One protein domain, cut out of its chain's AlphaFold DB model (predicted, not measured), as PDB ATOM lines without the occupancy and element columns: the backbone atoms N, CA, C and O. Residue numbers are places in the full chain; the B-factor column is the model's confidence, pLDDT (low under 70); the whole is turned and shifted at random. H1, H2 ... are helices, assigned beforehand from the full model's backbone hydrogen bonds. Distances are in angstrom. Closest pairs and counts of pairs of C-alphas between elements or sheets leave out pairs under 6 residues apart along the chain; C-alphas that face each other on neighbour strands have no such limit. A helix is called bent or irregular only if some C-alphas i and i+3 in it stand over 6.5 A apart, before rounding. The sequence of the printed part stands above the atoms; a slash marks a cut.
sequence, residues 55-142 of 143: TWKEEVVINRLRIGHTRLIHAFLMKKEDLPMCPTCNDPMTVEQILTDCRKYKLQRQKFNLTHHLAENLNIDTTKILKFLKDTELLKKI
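Overview. This is residues 55 to 142 of the 143 residues of the protein "Ribonuclease H1" of Aphis craccivora (UniProt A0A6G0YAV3). Four short helices, H3, H4, H5 and H6, gather into one body set at steep angles, and H1 lies close over one side of it, near H3, H5 and H6. From H1 the backbone runs on through H2 and swings away in a wide loop, residues 80 to 94, before folding back to H3; the small H7 ends near H1, H2 and H6. The printed part has 88 residues with seven named helices, H1 to H7 in order, and no named strand: the class is all helix. It is compact, with a radius of gyration of the C-alphas of 12.5 A and spans of 35 by 29 by 21 A.

Arrangement. H1, residues 56 to 67, touches no helix. It is close to but not clearly touching H3, residues 95 to 101, at 73 degrees, about perpendicular; their closest C-alphas, of Leu 65 and Val 95, are 6.5 A apart. H2, residues 71 to 79, is close but not clearly touching H7, residues 138 to 141, with the closest C-alphas, of Leu 72 and Lys 141, 5.7 A apart. H3 and H4, residues 103 to 111, touch only at the corner, closest at the C-alphas of Ile 98 and Tyr 105, 6.9 A. H3 only just touches H5, residues 118 to 123, with 3 pairs of C-alphas within 8 A, the closest Glu 96 and Leu 118 at 6.1 A, opposite ways at a steep tilt of 56 degrees. H4 and H6, residues 126 to 135, only just touch, with 3 such pairs, and only at their ends; the closest C-alphas, of Gln 108 and Phe 132, are 6.5 A apart. H5 and H6 only just touch, with 3 such pairs, only at the corner, closest at the C-alphas of Asn 121 and Ile 129, 6.8 A. Every O i to N i+4 pair is within hydrogen-bond range in H1, H3, H5 and H6; H4 has 3 of 5, H2 has 2 of 5 beside 3 of 6 O i to N i+3 pairs, and H7 is too short for an i+4 pair.

Along the chain. H1 begins at C-alpha 56, (104.281, 114.265, 155.424), and is 16.7 A long. H2, 11.3 A, is irregular: C-alphas 73 and 76 are 7.0 A apart. H3 begins at C-alpha 95, (123.694, 116.531, 149.178). H4, 13.7 A, is irregular too, with C-alphas 104 and 107 at 7.8 A. After H5, H6 is 14.4 A long, and H7 ends at C-alpha 141, (120.828, 110.658, 159.209).

Size, cuts and confidence. The two C-alphas farthest apart, of Lys 80 and Lys 111, are 35.6 A apart. The printed part has no cut, and H2 to H3 is the long link, 15 residues. Mean pLDDT of the printed part is 85.6; residues 140 to 142 are under 70.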
ATOM      1  N   THR A  55     103.975 111.143 151.649       87.50
ATOM      2  CA  THR A  55     103.594 111.294 153.061       87.50
ATOM      3  C   THR A  55     104.272 112.524 153.670       87.50
ATOM      4  O   THR A  55     105.375 112.890 153.266       87.50
ATOM      5  N   TRP A  56     103.689 113.111 154.721       85.06
ATOM      6  CA  TRP A  56     104.281 114.265 155.424       85.06
ATOM      7  C   TRP A  56     105.748 114.038 155.839       85.06
ATOM      8  O   TRP A  56     106.595 114.920 155.711       85.06
ATOM      9  N   LYS A  57     106.088 112.822 156.294       86.94
ATOM     10  CA  LYS A  57     107.473 112.472 156.660       86.94
ATOM     11  C   LYS A  57     108.412 112.502 155.453       86.94
ATOM     12  O   LYS A  57     109.550 112.947 155.574       86.94
ATOM     13  N   GLU A  58     107.950 112.022 154.304       87.62
ATOM     14  CA  GLU A  58     108.724 112.018 153.063       87.62
ATOM     15  C   GLU A  58     108.884 113.436 152.507       87.62
ATOM     16  O   GLU A  58     109.987 113.797 152.100       87.62
ATOM     17  N   GLU A  59     107.853 114.280 152.594       87.38
ATOM     18  CA  GLU A  59     107.953 115.701 152.242       87.38
ATOM     19  C   GLU A  59     109.014 116.429 153.072       87.38
ATOM     20  O   GLU A  59     109.832 117.166 152.521       87.38
ATOM     21  N   VAL A  60     109.052 116.199 154.391       87.00
ATOM     22  CA  VAL A  60     110.070 116.794 155.274       87.00
ATOM     23  C   VAL A  60     111.477 116.377 154.847       87.00
ATOM     24  O   VAL A  60     112.375 117.218 154.783       87.00
ATOM     25  N   VAL A  61     111.679 115.096 154.529       87.81
ATOM     26  CA  VAL A  61     112.976 114.577 154.071       87.81
ATOM     27  C   VAL A  61     113.388 115.226 152.752       87.81
ATOM     28  O   VAL A  61     114.508 115.724 152.645       87.81
ATOM     29  N   ILE A  62     112.485 115.277 151.770       88.56
ATOM     30  CA  ILE A  62     112.753 115.904 150.471       88.56
ATOM     31  C   ILE A  62     113.054 117.395 150.633       88.56
ATOM     32  O   ILE A  62     114.035 117.883 150.076       88.56
ATOM     33  N   ASN A  63     112.276 118.122 151.433       87.94
ATOM     34  CA  ASN A  63     112.500 119.548 151.656       87.94
ATOM     35  C   ASN A  63     113.842 119.815 152.350       87.94
ATOM     36  O   ASN A  63     114.556 120.728 151.941       87.94
ATOM     37  N   ARG A  64     114.238 118.986 153.328       88.19
ATOM     38  CA  ARG A  64     115.569 119.059 153.960       88.19
ATOM     39  C   ARG A  64     116.696 118.808 152.963       88.19
ATOM     40  O   ARG A  64     117.699 119.513 153.014       88.19
ATOM     41  N   LEU A  65     116.534 117.849 152.049       88.81
ATOM     42  CA  LEU A  65     117.510 117.600 150.982       88.81
ATOM     43  C   LEU A  65     117.617 118.789 150.031       88.81
ATOM     44  O   LEU A  65     118.727 119.226 149.747       88.81
ATOM     45  N   ARG A  66     116.481 119.358 149.609       87.88
ATOM     46  CA  ARG A  66     116.429 120.509 148.695       87.88
ATOM     47  C   ARG A  66     117.153 121.747 149.233       87.88
ATOM     48  O   ARG A  66     117.741 122.494 148.466       87.88
ATOM     49  N   ILE A  67     117.133 121.969 150.544       87.06
ATOM     50  CA  ILE A  67     117.851 123.092 151.174       87.06
ATOM     51  C   ILE A  67     119.244 122.700 151.699       87.06
ATOM     52  O   ILE A  67     119.976 123.546 152.203       87.06
ATOM     53  N   GLY A  68     119.628 121.423 151.598       80.81
ATOM     54  CA  GLY A  68     120.906 120.913 152.098       80.81
ATOM     55  C   GLY A  68     120.979 120.693 153.617       80.81
ATOM     56  O   GLY A  68     122.036 120.327 154.123       80.81
ATOM     57  N   HIS A  69     119.877 120.862 154.352       78.75
ATOM     58  CA  HIS A  69     119.805 120.765 155.817       78.75
ATOM     59  C   HIS A  69     119.622 119.320 156.308       78.75
ATOM     60  O   HIS A  69     118.646 118.982 156.982       78.75
ATOM     61  N   THR A  70     120.572 118.448 155.980       76.69
ATOM     62  CA  THR A  70     120.624 117.096 156.556       76.69
ATOM     63  C   THR A  70     121.577 117.078 157.746       76.69
ATOM     64  O   THR A  70     122.613 117.739 157.704       76.69
ATOM     65  N   ARG A  71     121.281 116.315 158.807       76.06
ATOM     66  CA  ARG A  71     122.170 116.224 159.982       76.06
ATOM     67  C   ARG A  71     123.576 115.753 159.599       76.06
ATOM     68  O   ARG A  71     124.545 116.270 160.135       76.06
ATOM     69  N   LEU A  72     123.695 114.845 158.630       73.44
ATOM     70  CA  LEU A  72     124.981 114.399 158.080       73.44
ATOM     71  C   LEU A  72     125.856 115.560 157.572       73.44
ATOM     72  O   LEU A  72     127.071 115.516 157.727       73.44
ATOM     73  N   ILE A  73     125.233 116.575 156.973       77.19
ATOM     74  CA  ILE A  73     125.922 117.687 156.318       77.19
ATOM     75  C   ILE A  73     125.948 118.921 157.208       77.19
ATOM     76  O   ILE A  73     126.865 119.696 157.078       77.19
ATOM     77  N   HIS A  74     124.994 119.126 158.115       80.44
ATOM     78  CA  HIS A  74     124.916 120.327 158.958       80.44
ATOM     79  C   HIS A  74     125.430 120.129 160.389       80.44
ATOM     80  O   HIS A  74     125.609 121.117 161.099       80.44
ATOM     81  N   ALA A  75     125.681 118.893 160.840       81.38
ATOM     82  CA  ALA A  75     126.148 118.653 162.209       81.38
ATOM     83  C   ALA A  75     127.478 119.353 162.518       81.38
ATOM     84  O   ALA A  75     127.648 119.820 163.642       81.38
ATOM     85  N   PHE A  76     128.382 119.478 161.538       81.62
ATOM     86  CA  PHE A  76     129.666 120.158 161.735       81.62
ATOM     87  C   PHE A  76     129.488 121.628 162.133       81.62
ATOM     88  O   PHE A  76     130.174 122.089 163.035       81.62
ATOM     89  N   LEU A  77     128.502 122.339 161.563       83.44
ATOM     90  CA  LEU A  77     128.209 123.732 161.925       83.44
ATOM     91  C   LEU A  77     127.790 123.858 163.389       83.44
ATOM     92  O   LEU A  77     128.210 124.783 164.077       83.44
ATOM     93  N   MET A  78     126.978 122.914 163.870       84.31
ATOM     94  CA  MET A  78     126.519 122.900 165.263       84.31
ATOM     95  C   MET A  78     127.661 122.574 166.228       84.31
ATOM     96  O   MET A  78     127.707 123.105 167.333       84.31
ATOM     97  N   LYS A  79     128.588 121.713 165.799       85.38
ATOM     98  CA  LYS A  79     129.762 121.313 166.580       85.38
ATOM     99  C   LYS A  79     130.968 122.243 166.417       85.38
ATOM    100  O   LYS A  79     131.929 122.091 167.159       85.38
ATOM    101  N   LYS A  80     130.913 123.198 165.479       84.75
ATOM    102  CA  LYS A  80     132.052 124.024 165.035       84.75
ATOM    103  C   LYS A  80     133.270 123.184 164.616       84.75
ATOM    104  O   LYS A  80     134.407 123.571 164.858       84.75
ATOM    105  N   GLU A  81     133.005 122.026 164.023       87.81
ATOM    106  CA  GLU A  81     134.019 121.142 163.439       87.81
ATOM    107  C   GLU A  81     134.216 121.485 161.958       87.81
ATOM    108  O   GLU A  81     133.474 122.296 161.405       87.81
ATOM    109  N   ASP A  82     135.185 120.853 161.301       83.38
ATOM    110  CA  ASP A  82     135.348 120.962 159.854       83.38
ATOM    111  C   ASP A  82     134.277 120.168 159.095       83.38
ATOM    112  O   ASP A  82     133.660 119.225 159.604       83.38
ATOM    113  N   LEU A  83     134.059 120.552 157.837       82.00
ATOM    114  CA  LEU A  83     133.114 119.873 156.959       82.00
ATOM    115  C   LEU A  83     133.511 118.391 156.810       82.00
ATOM    116  O   LEU A  83     134.664 118.094 156.487       82.00
ATOM    117  N   PRO A  84     132.583 117.438 157.014       85.44
ATOM    118  CA  PRO A  84     132.927 116.031 156.954       85.44
ATOM    119  C   PRO A  84     133.344 115.652 155.534       85.44
ATOM    120  O   PRO A  84     132.630 115.926 154.568       85.44
ATOM    121  N   MET A  85     134.480 114.970 155.423       87.88
ATOM    122  CA  MET A  85     134.982 114.449 154.156       87.88
ATOM    123  C   MET A  85     134.415 113.055 153.896       87.88
ATOM    124  O   MET A  85     134.274 112.225 154.801       87.88
ATOM    125  N   CYS A  86     134.081 112.769 152.641       86.06
ATOM    126  CA  CYS A  86     133.698 111.425 152.244       86.06
ATOM    127  C   CYS A  86     134.919 110.492 152.348       86.06
ATOM    128  O   CYS A  86     135.896 110.723 151.638       86.06
ATOM    129  N   PRO A  87     134.866 109.381 153.108       84.50
ATOM    130  CA  PRO A  87     136.017 108.487 153.276       84.50
ATOM    131  C   PRO A  87     136.430 107.772 151.980       84.50
ATOM    132  O   PRO A  87     137.523 107.229 151.892       84.50
ATOM    133  N   THR A  88     135.554 107.740 150.972       88.00
ATOM    134  CA  THR A  88     135.816 107.082 149.682       88.00
ATOM    135  C   THR A  88     136.206 108.072 148.585       88.00
ATOM    136  O   THR A  88     136.953 107.716 147.676       88.00
ATOM    137  N   CYS A  89     135.676 109.295 148.613       87.31
ATOM    138  CA  CYS A  89     135.957 110.301 147.583       87.31
ATOM    139  C   CYS A  89     137.055 111.282 147.988       87.31
ATOM    140  O   CYS A  89     137.707 111.819 147.109       87.31
ATOM    141  N   ASN A  90     137.284 111.456 149.293       87.81
ATOM    142  CA  ASN A  90     138.098 112.531 149.853       87.81
ATOM    143  C   ASN A  90     137.617 113.935 149.434       87.81
ATOM    144  O   ASN A  90     138.413 114.858 149.312       87.81
ATOM    145  N   ASP A  91     136.304 114.075 149.249       86.88
ATOM    146  CA  ASP A  91     135.632 115.329 148.914       86.88
ATOM    147  C   ASP A  91     134.707 115.769 150.058       86.88
ATOM    148  O   ASP A  91     134.164 114.904 150.767       86.88
ATOM    149  N   PRO A  92     134.453 117.083 150.188       86.62
ATOM    150  CA  PRO A  92     133.366 117.651 150.978       86.62
ATOM    151  C   PRO A  92     132.052 116.874 150.862       86.62
ATOM    152  O   PRO A  92     131.515 116.682 149.769       86.62
ATOM    153  N   MET A  93     131.482 116.440 151.987       84.94
ATOM    154  CA  MET A  93     130.197 115.751 151.959       84.94
ATOM    155  C   MET A  93     129.049 116.759 151.797       84.94
ATOM    156  O   MET A  93     128.700 117.487 152.725       84.94
ATOM    157  N   THR A  94     128.426 116.768 150.617       87.50
ATOM    158  CA  THR A  94     127.242 117.582 150.285       87.50
ATOM    159  C   THR A  94     126.082 116.704 149.794       87.50
ATOM    160  O   THR A  94     126.254 115.509 149.543       87.50
ATOM    161  N   VAL A  95     124.867 117.271 149.691       88.31
ATOM    162  CA  VAL A  95     123.694 116.531 149.178       88.31
ATOM    163  C   VAL A  95     123.934 116.153 147.725       88.31
ATOM    164  O   VAL A  95     123.680 115.013 147.352       88.31
ATOM    165  N   GLU A  96     124.476 117.091 146.950       88.50
ATOM    166  CA  GLU A  96     124.935 116.866 145.585       88.50
ATOM    167  C   GLU A  96     125.929 115.708 145.544       88.50
ATOM    168  O   GLU A  96     125.588 114.657 145.011       88.50
ATOM    169  N   GLN A  97     127.047 115.798 146.277       88.94
ATOM    170  CA  GLN A  97     128.060 114.743 146.303       88.94
ATOM    171  C   GLN A  97     127.444 113.371 146.595       88.94
ATOM    172  O   GLN A  97     127.782 112.393 145.943       88.94
ATOM    173  N   ILE A  98     126.502 113.245 147.530       89.25
ATOM    174  CA  ILE A  98     125.850 111.957 147.827       89.25
ATOM    175  C   ILE A  98     124.974 111.470 146.661       89.25
ATOM    176  O   ILE A  98     125.026 110.282 146.309       89.25
ATOM    177  N   LEU A  99     124.166 112.366 146.089       89.75
ATOM    178  CA  LEU A  99     123.129 112.046 145.108       89.75
ATOM    179  C   LEU A  99     123.624 111.986 143.658       89.75
ATOM    180  O   LEU A  99     122.922 111.390 142.848       89.75
ATOM    181  N   THR A 100     124.806 112.513 143.335       89.75
ATOM    182  CA  THR A 100     125.330 112.557 141.956       89.75
ATOM    183  C   THR A 100     126.685 111.848 141.838       89.75
ATOM    184  O   THR A 100     126.829 110.923 141.031       89.75
ATOM    185  N   ASP A 101     127.647 112.135 142.723       88.75
ATOM    186  CA  ASP A 101     129.068 111.871 142.406       88.75
ATOM    187  C   ASP A 101     129.786 110.882 143.341       88.75
ATOM    188  O   ASP A 101     130.740 110.205 142.957       88.75
ATOM    189  N   CYS A 102     129.273 110.653 144.547       90.44
ATOM    190  CA  CYS A 102     129.956 109.876 145.578       90.44
ATOM    191  C   CYS A 102     130.138 108.409 145.171       90.44
ATOM    192  O   CYS A 102     129.156 107.678 145.006       90.44
ATOM    193  N   ARG A 103     131.388 107.942 145.067       91.12
ATOM    194  CA  ARG A 103     131.733 106.567 144.662       91.12
ATOM    195  C   ARG A 103     131.123 105.505 145.573       91.12
ATOM    196  O   ARG A 103     130.697 104.465 145.082       91.12
ATOM    197  N   LYS A 104     130.999 105.799 146.873       89.62
ATOM    198  CA  LYS A 104     130.386 104.902 147.866       89.62
ATOM    199  C   LYS A 104     128.955 104.494 147.505       89.62
ATOM    200  O   LYS A 104     128.554 103.379 147.806       89.62
ATOM    201  N   TYR A 105     128.195 105.395 146.881       89.75
ATOM    202  CA  TYR A 105     126.776 105.193 146.578       89.75
ATOM    203  C   TYR A 105     126.505 104.911 145.097       89.75
ATOM    204  O   TYR A 105     125.347 104.852 144.689       89.75
ATOM    205  N   LYS A 106     127.551 104.730 144.279       91.38
ATOM    206  CA  LYS A 106     127.428 104.565 142.822       91.38
ATOM    207  C   LYS A 106     126.488 103.416 142.442       91.38
ATOM    208  O   LYS A 106     125.617 103.609 141.600       91.38
ATOM    209  N   LEU A 107     126.627 102.256 143.085       91.38
ATOM    210  CA  LEU A 107     125.800 101.079 142.793       91.38
ATOM    211  C   LEU A 107     124.323 101.319 143.127       91.38
ATOM    212  O   LEU A 107     123.447 100.983 142.337       91.38
ATOM    213  N   GLN A 108     124.032 101.952 144.264       92.81
ATOM    214  CA  GLN A 108     122.667 102.277 144.669       92.81
ATOM    215  C   GLN A 108     122.058 103.356 143.768       92.81
ATOM    216  O   GLN A 108     120.885 103.264 143.414       92.81
ATOM    217  N   ARG A 109     122.843 104.353 143.338       93.50
ATOM    218  CA  ARG A 109     122.381 105.350 142.360       93.50
ATOM    219  C   ARG A 109     121.998 104.706 141.034       93.50
ATOM    220  O   ARG A 109     120.922 104.991 140.521       93.50
ATOM    221  N   GLN A 110     122.826 103.786 140.537       92.00
ATOM    222  CA  GLN A 110     122.522 103.006 139.336       92.00
ATOM    223  C   GLN A 110     121.279 102.128 139.531       92.00
ATOM    224  O   GLN A 110     120.395 102.132 138.682       92.00
ATOM    225  N   LYS A 111     121.147 101.454 140.681       93.00
ATOM    226  CA  LYS A 111     119.984 100.615 141.023       93.00
ATOM    227  C   LYS A 111     118.654 101.374 140.955       93.00
ATOM    228  O   LYS A 111     117.649 100.801 140.543       93.00
ATOM    229  N   PHE A 112     118.631 102.642 141.367       91.62
ATOM    230  CA  PHE A 112     117.418 103.469 141.374       91.62
ATOM    231  C   PHE A 112     117.342 104.476 140.218       91.62
ATOM    232  O   PHE A 112     116.426 105.299 140.205       91.62
ATOM    233  N   ASN A 113     118.250 104.387 139.240       90.62
ATOM    234  CA  ASN A 113     118.324 105.280 138.081       90.62
ATOM    235  C   ASN A 113     118.355 106.770 138.471       90.62
ATOM    236  O   ASN A 113     117.604 107.576 137.919       90.62
ATOM    237  N   LEU A 114     119.191 107.118 139.457       90.62
ATOM    238  CA  LEU A 114     119.479 108.513 139.798       90.62
ATOM    239  C   LEU A 114     120.429 109.113 138.758       90.62
ATOM    240  O   LEU A 114     121.398 108.468 138.353       90.62
ATOM    241  N   THR A 115     120.149 110.343 138.338       88.56
ATOM    242  CA  THR A 115     120.976 111.065 137.363       88.56
ATOM    243  C   THR A 115     122.090 111.842 138.061       88.56
ATOM    244  O   THR A 115     122.085 112.011 139.280       88.56
ATOM    245  N   HIS A 116     123.054 112.340 137.288       87.00
ATOM    246  CA  HIS A 116     124.083 113.250 137.800       87.00
ATOM    247  C   HIS A 116     123.572 114.691 137.973       87.00
ATOM    248  O   HIS A 116     124.315 115.552 138.428       87.00
ATOM    249  N   HIS A 117     122.304 114.966 137.651       86.56
ATOM    250  CA  HIS A 117     121.699 116.282 137.810       86.56
ATOM    251  C   HIS A 117     120.815 116.310 139.055       86.56
ATOM    252  O   HIS A 117     119.732 115.726 139.102       86.56
ATOM    253  N   LEU A 118     121.265 117.041 140.077       87.12
ATOM    254  CA  LEU A 118     120.567 117.150 141.357       87.12
ATOM    255  C   LEU A 118     119.103 117.601 141.198       87.12
ATOM    256  O   LEU A 118     118.209 117.055 141.853       87.12
ATOM    257  N   ALA A 119     118.862 118.562 140.303       85.25
ATOM    258  CA  ALA A 119     117.537 119.097 140.017       85.25
ATOM    259  C   ALA A 119     116.567 118.018 139.517       85.25
ATOM    260  O   ALA A 119     115.461 117.909 140.034       85.25
ATOM    261  N   GLU A 120     116.975 117.174 138.569       84.62
ATOM    262  CA  GLU A 120     116.109 116.128 138.006       84.62
ATOM    263  C   GLU A 120     115.667 115.126 139.073       84.62
ATOM    264  O   GLU A 120     114.494 114.747 139.135       84.62
ATOM    265  N   ASN A 121     116.592 114.761 139.962       86.38
ATOM    266  CA  ASN A 121     116.323 113.815 141.034       86.38
ATOM    267  C   ASN A 121     115.370 114.399 142.103       86.38
ATOM    268  O   ASN A 121     114.538 113.668 142.640       86.38
ATOM    269  N   LEU A 122     115.477 115.694 142.438       85.31
ATOM    270  CA  LEU A 122     114.724 116.330 143.539       85.31
ATOM    271  C   LEU A 122     113.467 117.114 143.106       85.31
ATOM    272  O   LEU A 122     112.669 117.491 143.977       85.31
ATOM    273  N   ASN A 123     113.289 117.390 141.811       79.44
ATOM    274  CA  ASN A 123     112.205 118.227 141.277       79.44
ATOM    275  C   ASN A 123     111.038 117.396 140.713       79.44
ATOM    276  O   ASN A 123     109.888 117.687 141.023       79.44
ATOM    277  N   ILE A 124     111.324 116.348 139.929       72.56
ATOM    278  CA  ILE A 124     110.300 115.646 139.134       72.56
ATOM    279  C   ILE A 124     109.768 114.402 139.854       72.56
ATOM    280  O   ILE A 124     108.589 114.334 140.186       72.56
ATOM    281  N   ASP A 125     110.631 113.411 140.089       77.44
ATOM    282  CA  ASP A 125     110.245 112.124 140.674       77.44
ATOM    283  C   ASP A 125     111.084 111.820 141.915       77.44
ATOM    284  O   ASP A 125     112.145 111.190 141.872       77.44
ATOM    285  N   THR A 126     110.561 112.242 143.061       84.44
ATOM    286  CA  THR A 126     111.202 112.035 144.360       84.44
ATOM    287  C   THR A 126     111.080 110.596 144.861       84.44
ATOM    288  O   THR A 126     111.733 110.237 145.844       84.44
ATOM    289  N   THR A 127     110.285 109.734 144.214       86.06
ATOM    290  CA  THR A 127     110.085 108.348 144.673       86.06
ATOM    291  C   THR A 127     111.370 107.526 144.569       86.06
ATOM    292  O   THR A 127     111.672 106.729 145.463       86.06
ATOM    293  N   LYS A 128     112.174 107.767 143.526       88.62
ATOM    294  CA  LYS A 128     113.487 107.138 143.322       88.62
ATOM    295  C   LYS A 128     114.459 107.508 144.436       88.62
ATOM    296  O   LYS A 128     115.087 106.623 145.014       88.62
ATOM    297  N   ILE A 129     114.510 108.793 144.801       89.69
ATOM    298  CA  ILE A 129     115.315 109.272 145.931       89.69
ATOM    299  C   ILE A 129     114.875 108.592 147.223       89.69
ATOM    300  O   ILE A 129     115.710 108.101 147.974       89.69
ATOM    301  N   LEU A 130     113.573 108.525 147.494       89.19
ATOM    302  CA  LEU A 130     113.086 107.919 148.732       89.19
ATOM    303  C   LEU A 130     113.462 106.436 148.827       89.19
ATOM    304  O   LEU A 130     113.866 105.983 149.897       89.19
ATOM    305  N   LYS A 131     113.398 105.689 147.716       90.06
ATOM    306  CA  LYS A 131     113.873 104.298 147.658       90.06
ATOM    307  C   LYS A 131     115.386 104.202 147.891       90.06
ATOM    308  O   LYS A 131     115.813 103.400 148.717       90.06
ATOM    309  N   PHE A 132     116.174 105.071 147.257       92.25
ATOM    310  CA  PHE A 132     117.622 105.165 147.472       92.25
ATOM    311  C   PHE A 132     117.987 105.443 148.937       92.25
ATOM    312  O   PHE A 132     118.870 104.794 149.498       92.25
ATOM    313  N   LEU A 133     117.298 106.377 149.596       90.12
ATOM    314  CA  LEU A 133     117.584 106.732 150.988       90.12
ATOM    315  C   LEU A 133     117.178 105.636 151.981       90.12
ATOM    316  O   LEU A 133     117.784 105.538 153.050       90.12
ATOM    317  N   LYS A 134     116.160 104.831 151.639       89.25
ATOM    318  CA  LYS A 134     115.768 103.633 152.398       89.25
ATOM    319  C   LYS A 134     116.849 102.551 152.279       89.25
ATOM    320  O   LYS A 134     117.276 102.029 153.300       89.25
ATOM    321  N   ASP A 135     117.340 102.292 151.067       88.69
ATOM    322  CA  ASP A 135     118.360 101.270 150.770       88.69
ATOM    323  C   ASP A 135     119.746 101.607 151.354       88.69
ATOM    324  O   ASP A 135     120.464 100.733 151.823       88.69
ATOM    325  N   THR A 136     120.113 102.891 151.383       85.25
ATOM    326  CA  THR A 136     121.412 103.364 151.904       85.25
ATOM    327  C   THR A 136     121.418 103.662 153.408       85.25
ATOM    328  O   THR A 136     122.437 104.112 153.939       85.25
ATOM    329  N   GLU A 137     120.283 103.479 154.092       82.62
ATOM    330  CA  GLU A 137     120.039 103.871 155.490       82.62
ATOM    331  C   GLU A 137     120.312 105.354 155.817       82.62
ATOM    332  O   GLU A 137     120.399 105.758 156.984       82.62
ATOM    333  N   LEU A 138     120.408 106.210 154.796       81.25
ATOM    334  CA  LEU A 138     120.673 107.638 154.966       81.25
ATOM    335  C   LEU A 138     119.486 108.393 155.570       81.25
ATOM    336  O   LEU A 138     119.695 109.420 156.214       81.25
ATOM    337  N   LEU A 139     118.263 107.866 155.451       72.81
ATOM    338  CA  LEU A 139     117.054 108.437 156.062       72.81
ATOM    339  C   LEU A 139     117.223 108.740 157.558       72.81
ATOM    340  O   LEU A 139     116.875 109.830 158.011       72.81
ATOM    341  N   LYS A 140     117.843 107.821 158.310       68.94
ATOM    342  CA  LYS A 140     118.094 107.970 159.756       68.94
ATOM    343  C   LYS A 140     119.055 109.127 160.072       68.94
ATOM    344  O   LYS A 140     119.110 109.610 161.198       68.94
ATOM    345  N   LYS A 141     119.852 109.563 159.091       69.19
ATOM    346  CA  LYS A 141     120.828 110.658 159.209       69.19
ATOM    347  C   LYS A 141     120.311 111.986 158.645       69.19
ATOM    348  O   LYS A 141     121.033 112.979 158.713       69.19
ATOM    349  N   ILE A 142     119.098 112.008 158.094       67.25
ATOM    350  CA  ILE A 142     118.444 113.214 157.566       67.25
ATOM    351  C   ILE A 142     117.410 113.773 158.559       67.25
ATOM    352  O   ILE A 142     117.224 114.991 158.583       67.25
TER     353      ILE A 142